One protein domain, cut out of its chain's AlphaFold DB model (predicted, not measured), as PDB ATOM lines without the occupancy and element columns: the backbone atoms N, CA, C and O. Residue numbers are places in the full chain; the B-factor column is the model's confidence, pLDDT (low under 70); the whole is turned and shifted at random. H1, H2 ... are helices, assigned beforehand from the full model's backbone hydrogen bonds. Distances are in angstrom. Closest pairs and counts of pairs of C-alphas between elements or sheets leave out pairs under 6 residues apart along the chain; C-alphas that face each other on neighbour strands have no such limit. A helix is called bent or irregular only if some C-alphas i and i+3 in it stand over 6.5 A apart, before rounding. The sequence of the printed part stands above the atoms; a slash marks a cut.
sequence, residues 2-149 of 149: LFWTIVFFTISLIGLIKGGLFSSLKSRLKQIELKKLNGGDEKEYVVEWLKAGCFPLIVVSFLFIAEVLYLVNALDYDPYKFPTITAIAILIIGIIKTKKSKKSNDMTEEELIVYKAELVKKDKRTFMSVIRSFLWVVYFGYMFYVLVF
ATOM      1  N   LEU A   2     182.831  12.091  -4.219       92.94
ATOM      2  CA  LEU A   2     181.680  12.898  -4.662       92.94
ATOM      3  C   LEU A   2     181.892  13.647  -5.995       92.94
ATOM      4  O   LEU A   2     181.069  13.544  -6.897       92.94
ATOM      5  N   PHE A   3     183.022  14.351  -6.149       94.81
ATOM      6  CA  PHE A   3     183.360  15.063  -7.391       94.81
ATOM      7  C   PHE A   3     183.301  14.147  -8.623       94.81
ATOM      8  O   PHE A   3     182.627  14.457  -9.602       94.81
ATOM      9  N   TRP A   4     183.955  12.984  -8.553       95.19
ATOM     10  CA  TRP A   4     183.980  12.015  -9.648       95.19
ATOM     11  C   TRP A   4     182.603  11.416  -9.926       95.19
ATOM     12  O   TRP A   4     182.250  11.234 -11.087       95.19
ATOM     13  N   THR A   5     181.786  11.194  -8.894       94.94
ATOM     14  CA  THR A   5     180.391  10.767  -9.062       94.94
ATOM     15  C   THR A   5     179.590  11.774  -9.877       94.94
ATOM     16  O   THR A   5     178.921  11.381 -10.827       94.94
ATOM     17  N   ILE A   6     179.701  13.070  -9.572       95.50
ATOM     18  CA  ILE A   6     179.007  14.132 -10.320       95.50
ATOM     19  C   ILE A   6     179.495  14.176 -11.773       95.50
ATOM     20  O   ILE A   6     178.685  14.266 -12.701       95.50
ATOM     21  N   VAL A   7     180.811  14.071 -11.985       94.88
ATOM     22  CA  VAL A   7     181.413  14.045 -13.326       94.88
ATOM     23  C   VAL A   7     180.873  12.866 -14.141       94.88
ATOM     24  O   VAL A   7     180.339  13.074 -15.233       94.88
ATOM     25  N   PHE A   8     180.943  11.639 -13.619       95.06
ATOM     26  CA  PHE A   8     180.501  10.453 -14.356       95.06
ATOM     27  C   PHE A   8     178.984  10.370 -14.515       95.06
ATOM     28  O   PHE A   8     178.504   9.930 -15.566       95.06
ATOM     29  N   PHE A   9     178.223  10.861 -13.538       94.56
ATOM     30  CA  PHE A   9     176.779  11.018 -13.662       94.56
ATOM     31  C   PHE A   9     176.434  11.946 -14.831       94.56
ATOM     32  O   PHE A   9     175.653  11.579 -15.709       94.56
ATOM     33  N   THR A  10     177.095  13.105 -14.913       93.06
ATOM     34  CA  THR A  10     176.891  14.080 -15.996       93.06
ATOM     35  C   THR A  10     177.261  13.497 -17.360       93.06
ATOM     36  O   THR A  10     176.488  13.612 -18.313       93.06
ATOM     37  N   ILE A  11     178.406  12.816 -17.464       91.81
ATOM     38  CA  ILE A  11     178.848  12.126 -18.688       91.81
ATOM     39  C   ILE A  11     177.809  11.085 -19.128       91.81
ATOM     40  O   ILE A  11     177.443  11.031 -20.306       91.81
ATOM     41  N   SER A  12     177.303  10.289 -18.185       91.88
ATOM     42  CA  SER A  12     176.315   9.237 -18.443       91.88
ATOM     43  C   SER A  12     174.975   9.820 -18.893       91.88
ATOM     44  O   SER A  12     174.368   9.316 -19.842       91.88
ATOM     45  N   LEU A  13     174.555  10.930 -18.281       91.56
ATOM     46  CA  LEU A  13     173.341  11.662 -18.635       91.56
ATOM     47  C   LEU A  13     173.445  12.291 -20.033       91.56
ATOM     48  O   LEU A  13     172.524  12.167 -20.840       91.56
ATOM     49  N   ILE A  14     174.591  12.892 -20.372       89.06
ATOM     50  CA  ILE A  14     174.856  13.388 -21.731       89.06
ATOM     51  C   ILE A  14     174.808  12.231 -22.735       89.06
ATOM     52  O   ILE A  14     174.141  12.354 -23.765       89.06
ATOM     53  N   GLY A  15     175.435  11.095 -22.408       84.56
ATOM     54  CA  GLY A  15     175.366   9.861 -23.195       84.56
ATOM     55  C   GLY A  15     173.929   9.398 -23.453       84.56
ATOM     56  O   GLY A  15     173.586   8.987 -24.568       84.56
ATOM     57  N   LEU A  16     173.068   9.533 -22.443       85.94
ATOM     58  CA  LEU A  16     171.651   9.195 -22.511       85.94
ATOM     59  C   LEU A  16     170.806  10.225 -23.286       85.94
ATOM     60  O   LEU A  16     169.780   9.855 -23.846       85.94
ATOM     61  N   ILE A  17     171.186  11.497 -23.368       83.69
ATOM     62  CA  ILE A  17     170.379  12.511 -24.074       83.69
ATOM     63  C   ILE A  17     170.871  12.690 -25.512       83.69
ATOM     64  O   ILE A  17     170.110  12.513 -26.464       83.69
ATOM     65  N   LYS A  18     172.157  13.004 -25.680       75.75
ATOM     66  CA  LYS A  18     172.750  13.426 -26.960       75.75
ATOM     67  C   LYS A  18     173.500  12.304 -27.689       75.75
ATOM     68  O   LYS A  18     173.998  12.520 -28.792       75.75
ATOM     69  N   GLY A  19     173.562  11.104 -27.109       70.31
ATOM     70  CA  GLY A  19     174.469  10.048 -27.556       70.31
ATOM     71  C   GLY A  19     175.887  10.266 -27.021       70.31
ATOM     72  O   GLY A  19     176.131  11.170 -26.227       70.31
ATOM     73  N   GLY A  20     176.836   9.414 -27.422       72.06
ATOM     74  CA  GLY A  20     178.210   9.478 -26.909       72.06
ATOM     75  C   GLY A  20     178.854  10.861 -27.096       72.06
ATOM     76  O   GLY A  20     178.765  11.443 -28.180       72.06
ATOM     77  N   LEU A  21     179.546  11.347 -26.055       74.94
ATOM     78  CA  LEU A  21     180.224  12.657 -25.997       74.94
ATOM     79  C   LEU A  21     181.153  12.940 -27.188       74.94
ATOM     80  O   LEU A  21     181.319  14.084 -27.588       74.94
ATOM     81  N   PHE A  22     181.712  11.888 -27.785       77.50
ATOM     82  CA  PHE A  22     182.677  11.969 -28.882       77.50
ATOM     83  C   PHE A  22     182.095  11.521 -30.234       77.50
ATOM     84  O   PHE A  22     182.834  11.123 -31.132       77.50
ATOM     85  N   SER A  23     180.771  11.559 -30.401       74.31
ATOM     86  CA  SER A  23     180.095  11.129 -31.638       74.31
ATOM     87  C   SER A  23     180.491  11.956 -32.870       74.31
ATOM     88  O   SER A  23     180.788  11.387 -33.921       74.31
ATOM     89  N   SER A  24     180.573  13.282 -32.738       75.38
ATOM     90  CA  SER A  24     181.048  14.179 -33.805       75.38
ATOM     91  C   SER A  24     182.500  13.887 -34.187       75.38
ATOM     92  O   SER A  24     182.851  13.858 -35.366       75.38
ATOM     93  N   LEU A  25     183.332  13.594 -33.189       80.56
ATOM     94  CA  LEU A  25     184.731  13.257 -33.386       80.56
ATOM     95  C   LEU A  25     184.906  11.921 -34.103       80.56
ATOM     96  O   LEU A  25     185.683  11.824 -35.046       80.56
ATOM     97  N   LYS A  26     184.136  10.907 -33.697       78.62
ATOM     98  CA  LYS A  26     184.101   9.603 -34.359       78.62
ATOM     99  C   LYS A  26     183.732   9.760 -35.834       78.62
ATOM    100  O   LYS A  26     184.390   9.176 -36.688       78.62
ATOM    101  N   SER A  27     182.738  10.595 -36.141       80.44
ATOM    102  CA  SER A  27     182.373  10.912 -37.525       80.44
ATOM    103  C   SER A  27     183.517  11.585 -38.289       80.44
ATOM    104  O   SER A  27     183.760  11.242 -39.442       80.44
ATOM    105  N   ARG A  28     184.237  12.523 -37.662       82.94
ATOM    106  CA  ARG A  28     185.386  13.201 -38.282       82.94
ATOM    107  C   ARG A  28     186.543  12.235 -38.551       82.94
ATOM    108  O   ARG A  28     187.111  12.270 -39.634       82.94
ATOM    109  N   LEU A  29     186.852  11.342 -37.612       84.38
ATOM    110  CA  LEU A  29     187.885  10.316 -37.791       84.38
ATOM    111  C   LEU A  29     187.521   9.334 -38.912       84.38
ATOM    112  O   LEU A  29     188.369   9.050 -39.751       84.38
ATOM    113  N   LYS A  30     186.253   8.906 -38.998       83.44
ATOM    114  CA  LYS A  30     185.757   8.088 -40.120       83.44
ATOM    115  C   LYS A  30     185.925   8.788 -41.471       83.44
ATOM    116  O   LYS A  30     186.276   8.148 -42.453       83.44
ATOM    117  N   GLN A  31     185.682  10.099 -41.539       84.12
ATOM    118  CA  GLN A  31     185.885  10.871 -42.771       84.12
ATOM    119  C   GLN A  31     187.364  10.956 -43.162       84.12
ATOM    120  O   GLN A  31     187.686  10.802 -44.336       84.12
ATOM    121  N   ILE A  32     188.255  11.171 -42.191       85.00
ATOM    122  CA  ILE A  32     189.708  11.183 -42.415       85.00
ATOM    123  C   ILE A  32     190.177   9.808 -42.922       85.00
ATOM    124  O   ILE A  32     190.951   9.722 -43.873       85.00
ATOM    125  N   GLU A  33     189.648   8.725 -42.353       83.19
ATOM    126  CA  GLU A  33     189.922   7.359 -42.804       83.19
ATOM    127  C   GLU A  33     189.402   7.093 -44.227       83.19
ATOM    128  O   GLU A  33     190.135   6.573 -45.066       83.19
ATOM    129  N   LEU A  34     188.182   7.534 -44.553       84.00
ATOM    130  CA  LEU A  34     187.635   7.437 -45.912       84.00
ATOM    131  C   LEU A  34     188.475   8.202 -46.944       84.00
ATOM    132  O   LEU A  34     188.675   7.697 -48.048       84.00
ATOM    133  N   LYS A  35     188.987   9.393 -46.598       83.88
ATOM    134  CA  LYS A  35     189.891  10.154 -47.477       83.88
ATOM    135  C   LYS A  35     191.163   9.364 -47.786       83.88
ATOM    136  O   LYS A  35     191.554   9.291 -48.949       83.88
ATOM    137  N   LYS A  36     191.765   8.719 -46.778       83.50
ATOM    138  CA  LYS A  36     192.937   7.850 -46.977       83.50
ATOM    139  C   LYS A  36     192.618   6.696 -47.933       83.50
ATOM    140  O   LYS A  36     193.356   6.457 -48.882       83.50
ATOM    141  N   LEU A  37     191.483   6.023 -47.733       81.19
ATOM    142  CA  LEU A  37     191.061   4.877 -48.553       81.19
ATOM    143  C   LEU A  37     190.645   5.229 -49.991       81.19
ATOM    144  O   LEU A  37     190.421   4.324 -50.797       81.19
ATOM    145  N   ASN A  38     190.498   6.514 -50.312       83.62
ATOM    146  CA  ASN A  38     190.175   7.006 -51.652       83.62
ATOM    147  C   ASN A  38     191.395   7.624 -52.365       83.62
ATOM    148  O   ASN A  38     191.218   8.334 -53.350       83.62
ATOM    149  N   GLY A  39     192.616   7.354 -51.886       79.06
ATOM    150  CA  GLY A  39     193.861   7.787 -52.533       79.06
ATOM    151  C   GLY A  39     194.430   9.119 -52.034       79.06
ATOM    152  O   GLY A  39     195.238   9.722 -52.732       79.06
ATOM    153  N   GLY A  40     194.011   9.597 -50.857       79.25
ATOM    154  CA  GLY A  40     194.593  10.790 -50.228       79.25
ATOM    155  C   GLY A  40     196.040  10.588 -49.754       79.25
ATOM    156  O   GLY A  40     196.454   9.463 -49.475       79.25
ATOM    157  N   ASP A  41     196.797  11.685 -49.628       85.19
ATOM    158  CA  ASP A  41     198.191  11.664 -49.163       85.19
ATOM    159  C   ASP A  41     198.287  11.132 -47.720       85.19
ATOM    160  O   ASP A  41     197.620  11.604 -46.793       85.19
ATOM    161  N   GLU A  42     199.151  10.137 -47.516       81.31
ATOM    162  CA  GLU A  42     199.382   9.517 -46.216       81.31
ATOM    163  C   GLU A  42     199.967  10.502 -45.195       81.31
ATOM    164  O   GLU A  42     199.623  10.433 -44.010       81.31
ATOM    165  N   LYS A  43     200.797  11.459 -45.629       82.06
ATOM    166  CA  LYS A  43     201.362  12.474 -44.726       82.06
ATOM    167  C   LYS A  43     200.288  13.434 -44.223       82.06
ATOM    168  O   LYS A  43     200.256  13.751 -43.033       82.06
ATOM    169  N   GLU A  44     199.391  13.855 -45.108       83.25
ATOM    170  CA  GLU A  44     198.263  14.718 -44.759       83.25
ATOM    171  C   GLU A  44     197.294  13.997 -43.810       83.25
ATOM    172  O   GLU A  44     196.905  14.558 -42.783       83.25
ATOM    173  N   TYR A  45     197.009  12.715 -44.071       81.75
ATOM    174  CA  TYR A  45     196.219  11.861 -43.180       81.75
ATOM    175  C   TYR A  45     196.788  11.814 -41.758       81.75
ATOM    176  O   TYR A  45     196.048  12.019 -40.795       81.75
ATOM    177  N   VAL A  46     198.091  11.552 -41.607       83.06
ATOM    178  CA  VAL A  46     198.723  11.436 -40.281       83.06
ATOM    179  C   VAL A  46     198.588  12.748 -39.509       83.06
ATOM    180  O   VAL A  46     198.225  12.730 -38.331       83.06
ATOM    181  N   VAL A  47     198.811  13.889 -40.166       85.56
ATOM    182  CA  VAL A  47     198.699  15.215 -39.538       85.56
ATOM    183  C   VAL A  47     197.252  15.540 -39.158       85.56
ATOM    184  O   VAL A  47     197.011  16.006 -38.039       85.56
ATOM    185  N   GLU A  48     196.281  15.291 -40.042       83.56
ATOM    186  CA  GLU A  48     194.858  15.506 -39.742       83.56
ATOM    187  C   GLU A  48     194.378  14.594 -38.607       83.56
ATOM    188  O   GLU A  48     193.678  15.056 -37.700       83.56
ATOM    189  N   TRP A  49     194.786  13.324 -38.616       83.88
ATOM    190  CA  TRP A  49     194.435  12.355 -37.582       83.88
ATOM    191  C   TRP A  49     195.048  12.722 -36.228       83.88
ATOM    192  O   TRP A  49     194.348  12.690 -35.220       83.88
ATOM    193  N   LEU A  50     196.313  13.153 -36.184       83.50
ATOM    194  CA  LEU A  50     196.947  13.633 -34.950       83.50
ATOM    195  C   LEU A  50     196.230  14.865 -34.391       83.50
ATOM    196  O   LEU A  50     195.918  14.905 -33.202       83.50
ATOM    197  N   LYS A  51     195.904  15.847 -35.239       83.06
ATOM    198  CA  LYS A  51     195.197  17.063 -34.806       83.06
ATOM    199  C   LYS A  51     193.774  16.774 -34.327       83.06
ATOM    200  O   LYS A  51     193.332  17.359 -33.341       83.06
ATOM    201  N   ALA A  52     193.048  15.901 -35.022       81.06
ATOM    202  CA  ALA A  52     191.648  15.614 -34.719       81.06
ATOM    203  C   ALA A  52     191.462  14.524 -33.650       81.06
ATOM    204  O   ALA A  52     190.455  14.534 -32.951       81.06
ATOM    205  N   GLY A  53     192.396  13.580 -33.535       79.44
ATOM    206  CA  GLY A  53     192.260  12.367 -32.731       79.44
ATOM    207  C   GLY A  53     193.056  12.363 -31.430       79.44
ATOM    208  O   GLY A  53     192.586  11.775 -30.461       79.44
ATOM    209  N   CYS A  54     194.208  13.040 -31.358       84.12
ATOM    210  CA  CYS A  54     195.124  12.910 -30.216       84.12
ATOM    211  C   CYS A  54     194.508  13.397 -28.895       84.12
ATOM    212  O   CYS A  54     194.386  12.626 -27.943       84.12
ATOM    213  N   PHE A  55     194.047  14.650 -28.843       83.31
ATOM    214  CA  PHE A  55     193.487  15.224 -27.615       83.31
ATOM    215  C   PHE A  55     192.256  14.456 -27.088       83.31
ATOM    216  O   PHE A  55     192.243  14.077 -25.918       83.31
ATOM    217  N   PRO A  56     191.243  14.136 -27.911       85.88
ATOM    218  CA  PRO A  56     190.100  13.342 -27.462       85.88
ATOM    219  C   PRO A  56     190.476  11.947 -26.971       85.88
ATOM    220  O   PRO A  56     189.876  11.463 -26.017       85.88
ATOM    221  N   LEU A  57     191.461  11.298 -27.597       85.44
ATOM    222  CA  LEU A  57     191.913   9.969 -27.190       85.44
ATOM    223  C   LEU A  57     192.579  10.032 -25.809       85.44
ATOM    224  O   LEU A  57     192.282   9.195 -24.956       85.44
ATOM    225  N   ILE A  58     193.377  11.073 -25.545       88.81
ATOM    226  CA  ILE A  58     193.933  11.353 -24.211       88.81
ATOM    227  C   ILE A  58     192.808  11.559 -23.190       88.81
ATOM    228  O   ILE A  58     192.817  10.914 -22.143       88.81
ATOM    229  N   VAL A  59     191.811  12.395 -23.499       89.62
ATOM    230  CA  VAL A  59     190.682  12.664 -22.592       89.62
ATOM    231  C   VAL A  59     189.883  11.392 -22.300       89.62
ATOM    232  O   VAL A  59     189.588  11.114 -21.140       89.62
ATOM    233  N   VAL A  60     189.561  10.589 -23.319       88.62
ATOM    234  CA  VAL A  60     188.839   9.315 -23.144       88.62
ATOM    235  C   VAL A  60     189.648   8.337 -22.298       88.62
ATOM    236  O   VAL A  60     189.090   7.696 -21.412       88.62
ATOM    237  N   SER A  61     190.959   8.249 -22.535       89.75
ATOM    238  CA  SER A  61     191.845   7.353 -21.784       89.75
ATOM    239  C   SER A  61     191.948   7.778 -20.321       89.75
ATOM    240  O   SER A  61     191.843   6.943 -19.427       89.75
ATOM    241  N   PHE A  62     192.083   9.081 -20.069       94.25
ATOM    242  CA  PHE A  62     192.102   9.644 -18.723       94.25
ATOM    243  C   PHE A  62     190.786   9.389 -17.980       94.25
ATOM    244  O   PHE A  62     190.810   8.904 -16.852       94.25
ATOM    245  N   LEU A  63     189.641   9.652 -18.621       93.12
ATOM    246  CA  LEU A  63     188.325   9.392 -18.032       93.12
ATOM    247  C   LEU A  63     188.119   7.908 -17.726       93.12
ATOM    248  O   LEU A  63     187.590   7.582 -16.671       93.12
ATOM    249  N   PHE A  64     188.572   7.020 -18.612       92.12
ATOM    250  CA  PHE A  64     188.488   5.579 -18.399       92.12
ATOM    251  C   PHE A  64     189.341   5.120 -17.208       92.12
ATOM    252  O   PHE A  64     188.858   4.381 -16.354       92.12
ATOM    253  N   ILE A  65     190.587   5.594 -17.098       94.75
ATOM    254  CA  ILE A  65     191.451   5.286 -15.947       94.75
ATOM    255  C   ILE A  65     190.830   5.831 -14.654       94.75
ATOM    256  O   ILE A  65     190.775   5.122 -13.649       94.75
ATOM    257  N   ALA A  66     190.323   7.065 -14.682       95.69
ATOM    258  CA  ALA A  66     189.650   7.673 -13.540       95.69
ATOM    259  C   ALA A  66     188.394   6.887 -13.124       95.69
ATOM    260  O   ALA A  66     188.148   6.731 -11.932       95.69
ATOM    261  N   GLU A  67     187.625   6.361 -14.082       94.00
ATOM    262  CA  GLU A  67     186.442   5.530 -13.827       94.00
ATOM    263  C   GLU A  67     186.828   4.204 -13.165       94.00
ATOM    264  O   GLU A  67     186.218   3.811 -12.173       94.00
ATOM    265  N   VAL A  68     187.889   3.546 -13.643       94.69
ATOM    266  CA  VAL A  68     188.401   2.311 -13.029       94.69
ATOM    267  C   VAL A  68     188.850   2.562 -11.588       94.69
ATOM    268  O   VAL A  68     188.423   1.845 -10.684       94.69
ATOM    269  N   LEU A  69     189.659   3.600 -11.352       95.56
ATOM    270  CA  LEU A  69     190.104   3.963 -10.001       95.56
ATOM    271  C   LEU A  69     188.926   4.336  -9.093       95.56
ATOM    272  O   LEU A  69     188.913   3.983  -7.915       95.56
ATOM    273  N   TYR A  70     187.922   5.021  -9.641       95.75
ATOM    274  CA  TYR A  70     186.697   5.342  -8.922       95.75
ATOM    275  C   TYR A  70     185.947   4.080  -8.492       95.75
ATOM    276  O   TYR A  70     185.572   3.987  -7.329       95.75
ATOM    277  N   LEU A  71     185.745   3.110  -9.389       94.31
ATOM    278  CA  LEU A  71     185.021   1.874  -9.075       94.31
ATOM    279  C   LEU A  71     185.746   1.013  -8.040       94.31
ATOM    280  O   LEU A  71     185.094   0.437  -7.176       94.31
ATOM    281  N   VAL A  72     187.079   0.950  -8.105       93.38
ATOM    282  CA  VAL A  72     187.883   0.250  -7.092       93.38
ATOM    283  C   VAL A  72     187.697   0.913  -5.730       93.38
ATOM    284  O   VAL A  72     187.338   0.236  -4.773       93.38
ATOM    285  N   ASN A  73     187.846   2.237  -5.658       93.81
ATOM    286  CA  ASN A  73     187.658   2.969  -4.407       93.81
ATOM    287  C   ASN A  73     186.204   2.925  -3.918       93.81
ATOM    288  O   ASN A  73     185.970   2.957  -2.719       93.81
ATOM    289  N   ALA A  74     185.215   2.846  -4.813       92.50
ATOM    290  CA  ALA A  74     183.798   2.805  -4.454       92.50
ATOM    291  C   ALA A  74     183.426   1.576  -3.613       92.50
ATOM    292  O   ALA A  74     182.481   1.666  -2.836       92.50
ATOM    293  N   LEU A  75     184.186   0.478  -3.693       92.56
ATOM    294  CA  LEU A  75     183.950  -0.724  -2.882       92.56
ATOM    295  C   LEU A  75     184.063  -0.473  -1.372       92.56
ATOM    296  O   LEU A  75     183.395  -1.164  -0.602       92.56
ATOM    297  N   ASP A  76     184.873   0.504  -0.961       91.44
ATOM    298  CA  ASP A  76     185.048   0.859   0.451       91.44
ATOM    299  C   ASP A  76     183.932   1.779   0.969       91.44
ATOM    300  O   ASP A  76     183.679   1.828   2.170       91.44
ATOM    301  N   TYR A  77     183.253   2.497   0.068       90.19
ATOM    302  CA  TYR A  77     182.170   3.429   0.406       90.19
ATOM    303  C   TYR A  77     180.778   2.826   0.194       90.19
ATOM    304  O   TYR A  77     179.821   3.306   0.790       90.19
ATOM    305  N   ASP A  78     180.642   1.815  -0.666       91.19
ATOM    306  CA  ASP A  78     179.368   1.166  -0.970       91.19
ATOM    307  C   ASP A  78     178.965   0.206   0.169       91.19
ATOM    308  O   ASP A  78     179.576  -0.858   0.316       91.19
ATOM    309  N   PRO A  79     177.917   0.522   0.956       89.75
ATOM    310  CA  PRO A  79     177.507  -0.313   2.083       89.75
ATOM    311  C   PRO A  79     176.971  -1.675   1.631       89.75
ATOM    312  O   PRO A  79     177.117  -2.669   2.343       89.75
ATOM    313  N   TYR A  80     176.364  -1.740   0.443       90.56
ATOM    314  CA  TYR A  80     175.762  -2.963  -0.080       90.56
ATOM    315  C   TYR A  80     176.723  -3.759  -0.960       90.56
ATOM    316  O   TYR A  80     176.520  -4.962  -1.114       90.56
ATOM    317  N   LYS A  81     177.764  -3.120  -1.513       90.94
ATOM    318  CA  LYS A  81     178.822  -3.664  -2.395       90.94
ATOM    319  C   LYS A  81     178.339  -4.266  -3.720       90.94
ATOM    320  O   LYS A  81     179.017  -4.133  -4.738       90.94
ATOM    321  N   PHE A  82     177.179  -4.922  -3.745       91.69
ATOM    322  CA  PHE A  82     176.578  -5.545  -4.923       91.69
ATOM    323  C   PHE A  82     176.386  -4.571  -6.096       91.69
ATOM    324  O   PHE A  82     176.707  -4.969  -7.222       91.69
ATOM    325  N   PRO A  83     175.924  -3.314  -5.900       92.94
ATOM    326  CA  PRO A  83     175.811  -2.358  -7.002       92.94
ATOM    327  C   PRO A  83     177.167  -2.071  -7.657       92.94
ATOM    328  O   PRO A  83     177.290  -2.170  -8.881       92.94
ATOM    329  N   THR A  84     178.202  -1.813  -6.853       93.62
ATOM    330  CA  THR A  84     179.563  -1.555  -7.350       93.62
ATOM    331  C   THR A  84     180.175  -2.780  -8.033       93.62
ATOM    332  O   THR A  84     180.724  -2.664  -9.130       93.62
ATOM    333  N   ILE A  85     180.013  -3.980  -7.464       93.81
ATOM    334  CA  ILE A  85     180.478  -5.237  -8.080       93.81
ATOM    335  C   ILE A  85     179.806  -5.460  -9.442       93.81
ATOM    336  O   ILE A  85     180.466  -5.839 -10.412       93.81
ATOM    337  N   THR A  86     178.505  -5.179  -9.545       93.50
ATOM    338  CA  THR A  86     177.758  -5.306 -10.805       93.50
ATOM    339  C   THR A  86     178.267  -4.312 -11.851       93.50
ATOM    340  O   THR A  86     178.471  -4.690 -13.006       93.50
ATOM    341  N   ALA A  87     178.534  -3.062 -11.460       93.56
ATOM    342  CA  ALA A  87     179.108  -2.052 -12.349       93.56
ATOM    343  C   ALA A  87     180.496  -2.468 -12.872       93.56
ATOM    344  O   ALA A  87     180.756  -2.383 -14.077       93.56
ATOM    345  N   ILE A  88     181.352  -3.010 -11.997       94.12
ATOM    346  CA  ILE A  88     182.665  -3.559 -12.372       94.12
ATOM    347  C   ILE A  88     182.506  -4.718 -13.366       94.12
ATOM    348  O   ILE A  88     183.168  -4.733 -14.407       94.12
ATOM    349  N   ALA A  89     181.598  -5.663 -13.105       93.06
ATOM    350  CA  ALA A  89     181.350  -6.789 -14.007       93.06
ATOM    351  C   ALA A  89     180.881  -6.323 -15.397       93.06
ATOM    352  O   ALA A  89     181.382  -6.805 -16.419       93.06
ATOM    353  N   ILE A  90     179.973  -5.342 -15.458       91.44
ATOM    354  CA  ILE A  90     179.510  -4.740 -16.719       91.44
ATOM    355  C   ILE A  90     180.675  -4.093 -17.479       91.44
ATOM    356  O   ILE A  90     180.770  -4.251 -18.703       91.44
ATOM    357  N   LEU A  91     181.567  -3.386 -16.778       91.00
ATOM    358  CA  LEU A  91     182.746  -2.765 -17.379       91.00
ATOM    359  C   LEU A  91     183.684  -3.822 -17.982       91.00
ATOM    360  O   LEU A  91     184.051  -3.703 -19.154       91.00
ATOM    361  N   ILE A  92     183.986  -4.892 -17.241       91.31
ATOM    362  CA  ILE A  92     184.841  -6.000 -17.701       91.31
ATOM    363  C   ILE A  92     184.241  -6.688 -18.933       91.31
ATOM    364  O   ILE A  92     184.924  -6.856 -19.945       91.31
ATOM    365  N   ILE A  93     182.948  -7.030 -18.897       89.31
ATOM    366  CA  ILE A  93     182.249  -7.636 -20.044       89.31
ATOM    367  C   ILE A  93     182.316  -6.712 -21.266       89.31
ATOM    368  O   ILE A  93     182.481  -7.182 -22.396       89.31
ATOM    369  N   GLY A  94     182.205  -5.399 -21.052       84.56
ATOM    370  CA  GLY A  94     182.345  -4.394 -22.101       84.56
ATOM    371  C   GLY A  94     183.715  -4.433 -22.782       84.56
ATOM    372  O   GLY A  94     183.771  -4.390 -24.009       84.56
ATOM    373  N   ILE A  95     184.795  -4.564 -22.007       85.19
ATOM    374  CA  ILE A  95     186.164  -4.665 -22.536       85.19
ATOM    375  C   ILE A  95     186.329  -5.960 -23.339       85.19
ATOM    376  O   ILE A  95     186.780  -5.911 -24.484       85.19
ATOM    377  N   ILE A  96     185.894  -7.097 -22.784       86.50
ATOM    378  CA  ILE A  96     186.043  -8.423 -23.412       86.50
ATOM    379  C   ILE A  96     185.273  -8.516 -24.737       86.50
ATOM    380  O   ILE A  96     185.758  -9.108 -25.698       86.50
ATOM    381  N   LYS A  97     184.084  -7.906 -24.825       82.12
ATOM    382  CA  LYS A  97     183.262  -7.917 -26.050       82.12
ATOM    383  C   LYS A  97     183.820  -7.057 -27.189       82.12
ATOM    384  O   LYS A  97     183.221  -7.035 -28.268       82.12
ATOM    385  N   THR A  98     184.931  -6.350 -26.990       76.00
ATOM    386  CA  THR A  98     185.543  -5.532 -28.041       76.00
ATOM    387  C   THR A  98     186.084  -6.439 -29.147       76.00
ATOM    388  O   THR A  98     187.088  -7.128 -28.977       76.00
ATOM    389  N   LYS A  99     185.406  -6.461 -30.301       69.06
ATOM    390  CA  LYS A  99     185.862  -7.219 -31.474       69.06
ATOM    391  C   LYS A  99     187.167  -6.620 -32.004       69.06
ATOM    392  O   LYS A  99     187.259  -5.408 -32.188       69.06
ATOM    393  N   LYS A 100     188.154  -7.470 -32.304       66.50
ATOM    394  CA  LYS A 100     189.339  -7.056 -33.069       66.50
ATOM    395  C   LYS A 100     188.895  -6.689 -34.486       66.50
ATOM    396  O   LYS A 100     188.332  -7.527 -35.184       66.50
ATOM    397  N   SER A 101     189.139  -5.447 -34.894       63.69
ATOM    398  CA  SER A 101     188.983  -5.046 -36.293       63.69
ATOM    399  C   SER A 101     190.162  -5.571 -37.104       63.69
ATOM    400  O   SER A 101     191.310  -5.470 -36.662       63.69
ATOM    401  N   LYS A 102     189.886  -6.106 -38.295       66.75
ATOM    402  CA  LYS A 102     190.912  -6.415 -39.297       66.75
ATOM    403  C   LYS A 102     191.515  -5.092 -39.793       66.75
ATOM    404  O   LYS A 102     190.806  -4.084 -39.849       66.75
ATOM    405  N   LYS A 103     192.817  -5.060 -40.094       69.19
ATOM    406  CA  LYS A 103     193.443  -3.864 -40.681       69.19
ATOM    407  C   LYS A 103     192.957  -3.716 -42.120       69.19
ATOM    408  O   LYS A 103     192.865  -4.710 -42.831       69.19
ATOM    409  N   SER A 104     192.703  -2.483 -42.557       68.12
ATOM    410  CA  SER A 104     192.214  -2.212 -43.917       68.12
ATOM    411  C   SER A 104     193.144  -2.719 -45.025       68.12
ATOM    412  O   SER A 104     192.666  -2.995 -46.116       68.12
ATOM    413  N   ASN A 105     194.448  -2.850 -44.760       67.12
ATOM    414  CA  ASN A 105     195.418  -3.354 -45.739       67.12
ATOM    415  C   ASN A 105     195.315  -4.871 -45.964       67.12
ATOM    416  O   ASN A 105     195.822  -5.363 -46.964       67.12
ATOM    417  N   ASP A 106     194.656  -5.596 -45.056       74.12
ATOM    418  CA  ASP A 106     194.494  -7.051 -45.126       74.12
ATOM    419  C   ASP A 106     193.101  -7.443 -45.665       74.12
ATOM    420  O   ASP A 106     192.703  -8.608 -45.579       74.12
ATOM    421  N   MET A 107     192.318  -6.466 -46.146       82.19
ATOM    422  CA  MET A 107     190.950  -6.668 -46.626       82.19
ATOM    423  C   MET A 107     190.907  -6.997 -48.122       82.19
ATOM    424  O   MET A 107     191.653  -6.415 -48.907       82.19
ATOM    425  N   THR A 108     190.007  -7.896 -48.529       84.06
ATOM    426  CA  THR A 108     189.687  -8.099 -49.957       84.06
ATOM    427  C   THR A 108     188.909  -6.902 -50.518       84.06
ATOM    428  O   THR A 108     188.361  -6.105 -49.758       84.06
ATOM    429  N   GLU A 109     188.815  -6.762 -51.845       80.88
ATOM    430  CA  GLU A 109     188.047  -5.667 -52.468       80.88
ATOM    431  C   GLU A 109     186.581  -5.644 -52.008       80.88
ATOM    432  O   GLU A 109     186.047  -4.581 -51.685       80.88
ATOM    433  N   GLU A 110     185.949  -6.814 -51.886       81.62
ATOM    434  CA  GLU A 110     184.585  -6.945 -51.364       81.62
ATOM    435  C   GLU A 110     184.483  -6.516 -49.891       81.62
ATOM    436  O   GLU A 110     183.582  -5.756 -49.526       81.62
ATOM    437  N   GLU A 111     185.433  -6.933 -49.044       82.06
ATOM    438  CA  GLU A 111     185.506  -6.507 -47.637       82.06
ATOM    439  C   GLU A 111     185.692  -4.985 -47.523       82.06
ATOM    440  O   GLU A 111     185.090  -4.343 -46.662       82.06
ATOM    441  N   LEU A 112     186.476  -4.390 -48.423       78.94
ATOM    442  CA  LEU A 112     186.777  -2.961 -48.448       78.94
ATOM    443  C   LEU A 112     185.552  -2.133 -48.871       78.94
ATOM    444  O   LEU A 112     185.302  -1.062 -48.306       78.94
ATOM    445  N   ILE A 113     184.735  -2.640 -49.800       82.38
ATOM    446  CA  ILE A 113     183.449  -2.030 -50.178       82.38
ATOM    447  C   ILE A 113     182.481  -2.040 -48.990       82.38
ATOM    448  O   ILE A 113     181.884  -1.005 -48.672       82.38
ATOM    449  N   VAL A 114     182.352  -3.179 -48.299       82.75
ATOM    450  CA  VAL A 114     181.498  -3.292 -47.104       82.75
ATOM    451  C   VAL A 114     181.994  -2.359 -46.001       82.75
ATOM    452  O   VAL A 114     181.196  -1.624 -45.415       82.75
ATOM    453  N   TYR A 115     183.305  -2.305 -45.771       80.12
ATOM    454  CA  TYR A 115     183.919  -1.423 -44.783       80.12
ATOM    455  C   TYR A 115     183.654   0.060 -45.083       80.12
ATOM    456  O   TYR A 115     183.194   0.803 -44.212       80.12
ATOM    457  N   LYS A 116     183.835   0.499 -46.337       79.69
ATOM    458  CA  LYS A 116     183.487   1.865 -46.770       79.69
ATOM    459  C   LYS A 116     182.001   2.162 -46.553       79.69
ATOM    460  O   LYS A 116     181.660   3.235 -46.049       79.69
ATOM    461  N   ALA A 117     181.117   1.215 -46.863       80.75
ATOM    462  CA  ALA A 117     179.684   1.370 -46.622       80.75
ATOM    463  C   ALA A 117     179.351   1.495 -45.119       80.75
ATOM    464  O   ALA A 117     178.478   2.281 -44.740       80.75
ATOM    465  N   GLU A 118     180.057   0.773 -44.246       78.88
ATOM    466  CA  GLU A 118     179.920   0.897 -42.788       78.88
ATOM    467  C   GLU A 118     180.440   2.232 -42.242       78.88
ATOM    468  O   GLU A 118     179.829   2.800 -41.330       78.88
ATOM    469  N   LEU A 119     181.517   2.773 -42.813       76.44
ATOM    470  CA  LEU A 119     182.042   4.092 -42.449       76.44
ATOM    471  C   LEU A 119     181.067   5.221 -42.814       76.44
ATOM    472  O   LEU A 119     180.937   6.186 -42.058       76.44
ATOM    473  N   VAL A 120     180.351   5.086 -43.935       75.75
ATOM    474  CA  VAL A 120     179.344   6.060 -44.398       75.75
ATOM    475  C   VAL A 120     178.020   5.932 -43.637       75.75
ATOM    476  O   VAL A 120     177.273   6.910 -43.521       75.75
ATOM    477  N   LYS A 121     177.712   4.761 -43.058       74.38
ATOM    478  CA  LYS A 121     176.529   4.611 -42.199       74.38
ATOM    479  C   LYS A 121     176.619   5.587 -41.025       74.38
ATOM    480  O   LYS A 121     177.483   5.484 -40.153       74.38
ATOM    481  N   LYS A 122     175.659   6.517 -40.986       63.78
ATOM    482  CA  LYS A 122     175.445   7.425 -39.856       63.78
ATOM    483  C   LYS A 122     175.380   6.584 -38.583       63.78
ATOM    484  O   LYS A 122     174.602   5.631 -38.535       63.78
ATOM    485  N   ASP A 123     176.194   6.922 -37.581       63.91
ATOM    486  CA  ASP A 123     176.173   6.259 -36.274       63.91
ATOM    487  C   ASP A 123     174.774   6.445 -35.664       63.91
ATOM    488  O   ASP A 123     174.465   7.461 -35.039       63.91
ATOM    489  N   LYS A 124     173.880   5.483 -35.910       65.62
ATOM    490  CA  LYS A 124     172.556   5.458 -35.302       65.62
ATOM    491  C   LYS A 124     172.729   5.024 -33.858       65.62
ATOM    492  O   LYS A 124     173.436   4.063 -33.557       65.62
ATOM    493  N   ARG A 125     172.061   5.738 -32.958       69.12
ATOM    494  CA  ARG A 125     172.013   5.384 -31.546       69.12
ATOM    495  C   ARG A 125     171.389   3.993 -31.406       69.12
ATOM    496  O   ARG A 125     170.247   3.787 -31.801       69.12
ATOM    497  N   THR A 126     172.151   3.038 -30.881       78.88
ATOM    498  CA  THR A 126     171.669   1.666 -30.691       78.88
ATOM    499  C   THR A 126     170.928   1.546 -29.366       78.88
ATOM    500  O   THR A 126     171.314   2.171 -28.378       78.88
ATOM    501  N   PHE A 127     169.888   0.711 -29.318       83.19
ATOM    502  CA  PHE A 127     169.139   0.428 -28.085       83.19
ATOM    503  C   PHE A 127     170.062  -0.043 -26.949       83.19
ATOM    504  O   PHE A 127     169.964   0.431 -25.821       83.19
ATOM    505  N   MET A 128     171.061  -0.869 -27.279       81.88
ATOM    506  CA  MET A 128     172.079  -1.318 -26.326       81.88
ATOM    507  C   MET A 128     172.898  -0.159 -25.735       81.88
ATOM    508  O   MET A 128     173.223  -0.172 -24.548       81.88
ATOM    509  N   SER A 129     173.206   0.869 -26.535       81.44
ATOM    510  CA  SER A 129     173.873   2.076 -26.035       81.44
ATOM    511  C   SER A 129     172.984   2.856 -25.067       81.44
ATOM    512  O   SER A 129     173.507   3.409 -24.107       81.44
ATOM    513  N   VAL A 130     171.665   2.900 -25.297       86.25
ATOM    514  CA  VAL A 130     170.709   3.547 -24.378       86.25
ATOM    515  C   VAL A 130     170.682   2.814 -23.043       86.25
ATOM    516  O   VAL A 130     170.867   3.454 -22.013       86.25
ATOM    517  N   ILE A 131     170.508   1.488 -23.069       89.69
ATOM    518  CA  ILE A 131     170.465   0.662 -21.855       89.69
ATOM    519  C   ILE A 131     171.748   0.836 -21.050       89.69
ATOM    520  O   ILE A 131     171.691   1.066 -19.847       89.69
ATOM    521  N   ARG A 132     172.913   0.780 -21.707       87.00
ATOM    522  CA  ARG A 132     174.195   0.945 -21.017       87.00
ATOM    523  C   ARG A 132     174.307   2.317 -20.353       87.00
ATOM    524  O   ARG A 132     174.691   2.383 -19.193       87.00
ATOM    525  N   SER A 133     173.957   3.398 -21.054       88.94
ATOM    526  CA  SER A 133     173.955   4.741 -20.459       88.94
ATOM    527  C   SER A 133     172.965   4.852 -19.301       88.94
ATOM    528  O   SER A 133     173.292   5.464 -18.293       88.94
ATOM    529  N   PHE A 134     171.791   4.232 -19.411       92.94
ATOM    530  CA  PHE A 134     170.792   4.220 -18.346       92.94
ATOM    531  C   PHE A 134     171.298   3.503 -17.088       92.94
ATOM    532  O   PHE A 134     171.202   4.062 -16.000       92.94
ATOM    533  N   LEU A 135     171.909   2.321 -17.231       94.12
ATOM    534  CA  LEU A 135     172.508   1.588 -16.110       94.12
ATOM    535  C   LEU A 135     173.569   2.421 -15.383       94.12
ATOM    536  O   LEU A 135     173.586   2.449 -14.156       94.12
ATOM    537  N   TRP A 136     174.411   3.145 -16.125       94.50
ATOM    538  CA  TRP A 136     175.402   4.039 -15.526       94.50
ATOM    539  C   TRP A 136     174.777   5.241 -14.820       94.50
ATOM    540  O   TRP A 136     175.201   5.575 -13.719       94.50
ATOM    541  N   VAL A 137     173.748   5.867 -15.403       95.06
ATOM    542  CA  VAL A 137     173.007   6.952 -14.737       95.06
ATOM    543  C   VAL A 137     172.416   6.462 -13.414       95.06
ATOM    544  O   VAL A 137     172.573   7.134 -12.399       95.06
ATOM    545  N   VAL A 138     171.791   5.281 -13.406       95.75
ATOM    546  CA  VAL A 138     171.234   4.678 -12.185       95.75
ATOM    547  C   VAL A 138     172.335   4.395 -11.162       95.75
ATOM    548  O   VAL A 138     172.189   4.770 -10.003       95.75
ATOM    549  N   TYR A 139     173.453   3.797 -11.580       96.00
ATOM    550  CA  TYR A 139     174.572   3.494 -10.688       96.00
ATOM    551  C   TYR A 139     175.191   4.753 -10.066       96.00
ATOM    552  O   TYR A 139     175.338   4.830  -8.848       96.00
ATOM    553  N   PHE A 140     175.526   5.765 -10.869       96.12
ATOM    554  CA  PHE A 140     176.112   6.993 -10.330       96.12
ATOM    555  C   PHE A 140     175.096   7.818  -9.533       96.12
ATOM    556  O   PHE A 140     175.493   8.496  -8.590       96.12
ATOM    557  N   GLY A 141     173.802   7.727  -9.851       95.38
ATOM    558  CA  GLY A 141     172.735   8.291  -9.022       95.38
ATOM    559  C   GLY A 141     172.648   7.612  -7.651       95.38
ATOM    560  O   GLY A 141     172.574   8.294  -6.633       95.38
ATOM    561  N   TYR A 142     172.745   6.280  -7.616       95.44
ATOM    562  CA  TYR A 142     172.852   5.507  -6.376       95.44
ATOM    563  C   TYR A 142     174.091   5.905  -5.563       95.44
ATOM    564  O   TYR A 142     173.972   6.239  -4.388       95.44
ATOM    565  N   MET A 143     175.271   5.946  -6.189       95.00
ATOM    566  CA  MET A 143     176.496   6.344  -5.489       95.00
ATOM    567  C   MET A 143     176.446   7.796  -5.010       95.00
ATOM    568  O   MET A 143     177.014   8.110  -3.971       95.00
ATOM    569  N   PHE A 144     175.775   8.688  -5.740       95.75
ATOM    570  CA  PHE A 144     175.563  10.059  -5.285       95.75
ATOM    571  C   PHE A 144     174.719  10.086  -4.012       95.75
ATOM    572  O   PHE A 144     175.094  10.767  -3.066       95.75
ATOM    573  N   TYR A 145     173.635   9.305  -3.968       94.56
ATOM    574  CA  TYR A 145     172.811   9.162  -2.771       94.56
ATOM    575  C   TYR A 145     173.635   8.659  -1.577       94.56
ATOM    576  O   TYR A 145     173.677   9.343  -0.565       94.56
ATOM    577  N   VAL A 146     174.371   7.551  -1.736       93.44
ATOM    578  CA  VAL A 146     175.218   6.951  -0.678       93.44
ATOM    579  C   VAL A 146     176.308   7.898  -0.160       93.44
ATOM    580  O   VAL A 146     176.726   7.804   0.986       93.44
ATOM    581  N   LEU A 147     176.828   8.789  -1.008       92.00
ATOM    582  CA  LEU A 147     177.894   9.717  -0.615       92.00
ATOM    583  C   LEU A 147     177.376  11.000   0.047       92.00
ATOM    584  O   LEU A 147     178.179  11.732   0.627       92.00
ATOM    585  N   VAL A 148     176.089  11.312  -0.101       93.31
ATOM    586  CA  VAL A 148     175.474  12.547   0.412       93.31
ATOM    587  C   VAL A 148     174.619  12.287   1.653       93.31
ATOM    588  O   VAL A 148     174.567  13.158   2.521       93.31
ATOM    589  N   PHE A 149     173.964  11.128   1.727       89.12
ATOM    590  CA  PHE A 149     173.030  10.734   2.784       89.12
ATOM    591  C   PHE A 149     173.508   9.467   3.487       89.12
ATOM    592  O   PHE A 149     173.372   9.422   4.729       89.12
TER     593      PHE A 149
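Overview. This is residues 2 to 149 of the 149 residues of an uncharacterized protein of Paenibacillus naphthalenovorans (UniProt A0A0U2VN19). A loose rod of helices: H1, H6, H4 and H3b stand round one end, H2, H3a and H5 make the other, and bent H3 reaches both. Residues 95 to 101 stick out. The 148 printed residues, all helix by class, have six named helices, radius of gyration of the C-alphas 18.7 A, spans 59 by 28 by 25 A.

Arrangement. H1, residues 2 to 18, touches H6, residues 127 to 148, at a shallow tilt of 26 degrees, opposite ways; closest C-alphas Phe 9 and Phe 140, 5.3 A. H3, residues 42 to 77, one helix by its hydrogen bonds, is bent, C-alphas 52 and 55 being 7.3 A apart: arms H3a, 42 to 52, and H3b, 55 to 77. H2, residues 23 to 37, and H3a form a hairpin; closest C-alphas Lys 36 and Tyr 45, 6.4 A. Residues 30 to 34 of H2 touch H5, residues 109 to 120; closest C-alphas Lys 30 and Leu 119, 5.9 A. H3b and H4, residues 82 to 96, form a hairpin; closest C-alphas Leu 75 and Thr 84, 6.3 A. H4 touches H6; closest C-alphas Pro 83 and Tyr 139, 7.0 A. Every O i to N i+4 pair is within hydrogen-bond range in H1, H2, H3a, H4, H5 and H6; in H3b 16 of 19.

Along the chain. H1 begins at C-alpha 2 (181.680, 12.898, -4.662); H6, 31.6 A long, ends at C-alpha 148 (175.474, 12.547, 0.412).

Size, cuts and confidence. The printed part has no cut. The link H4 to H5 is long, 12 residues. Residues 99 to 105 and 122 to 125 are under pLDDT 70.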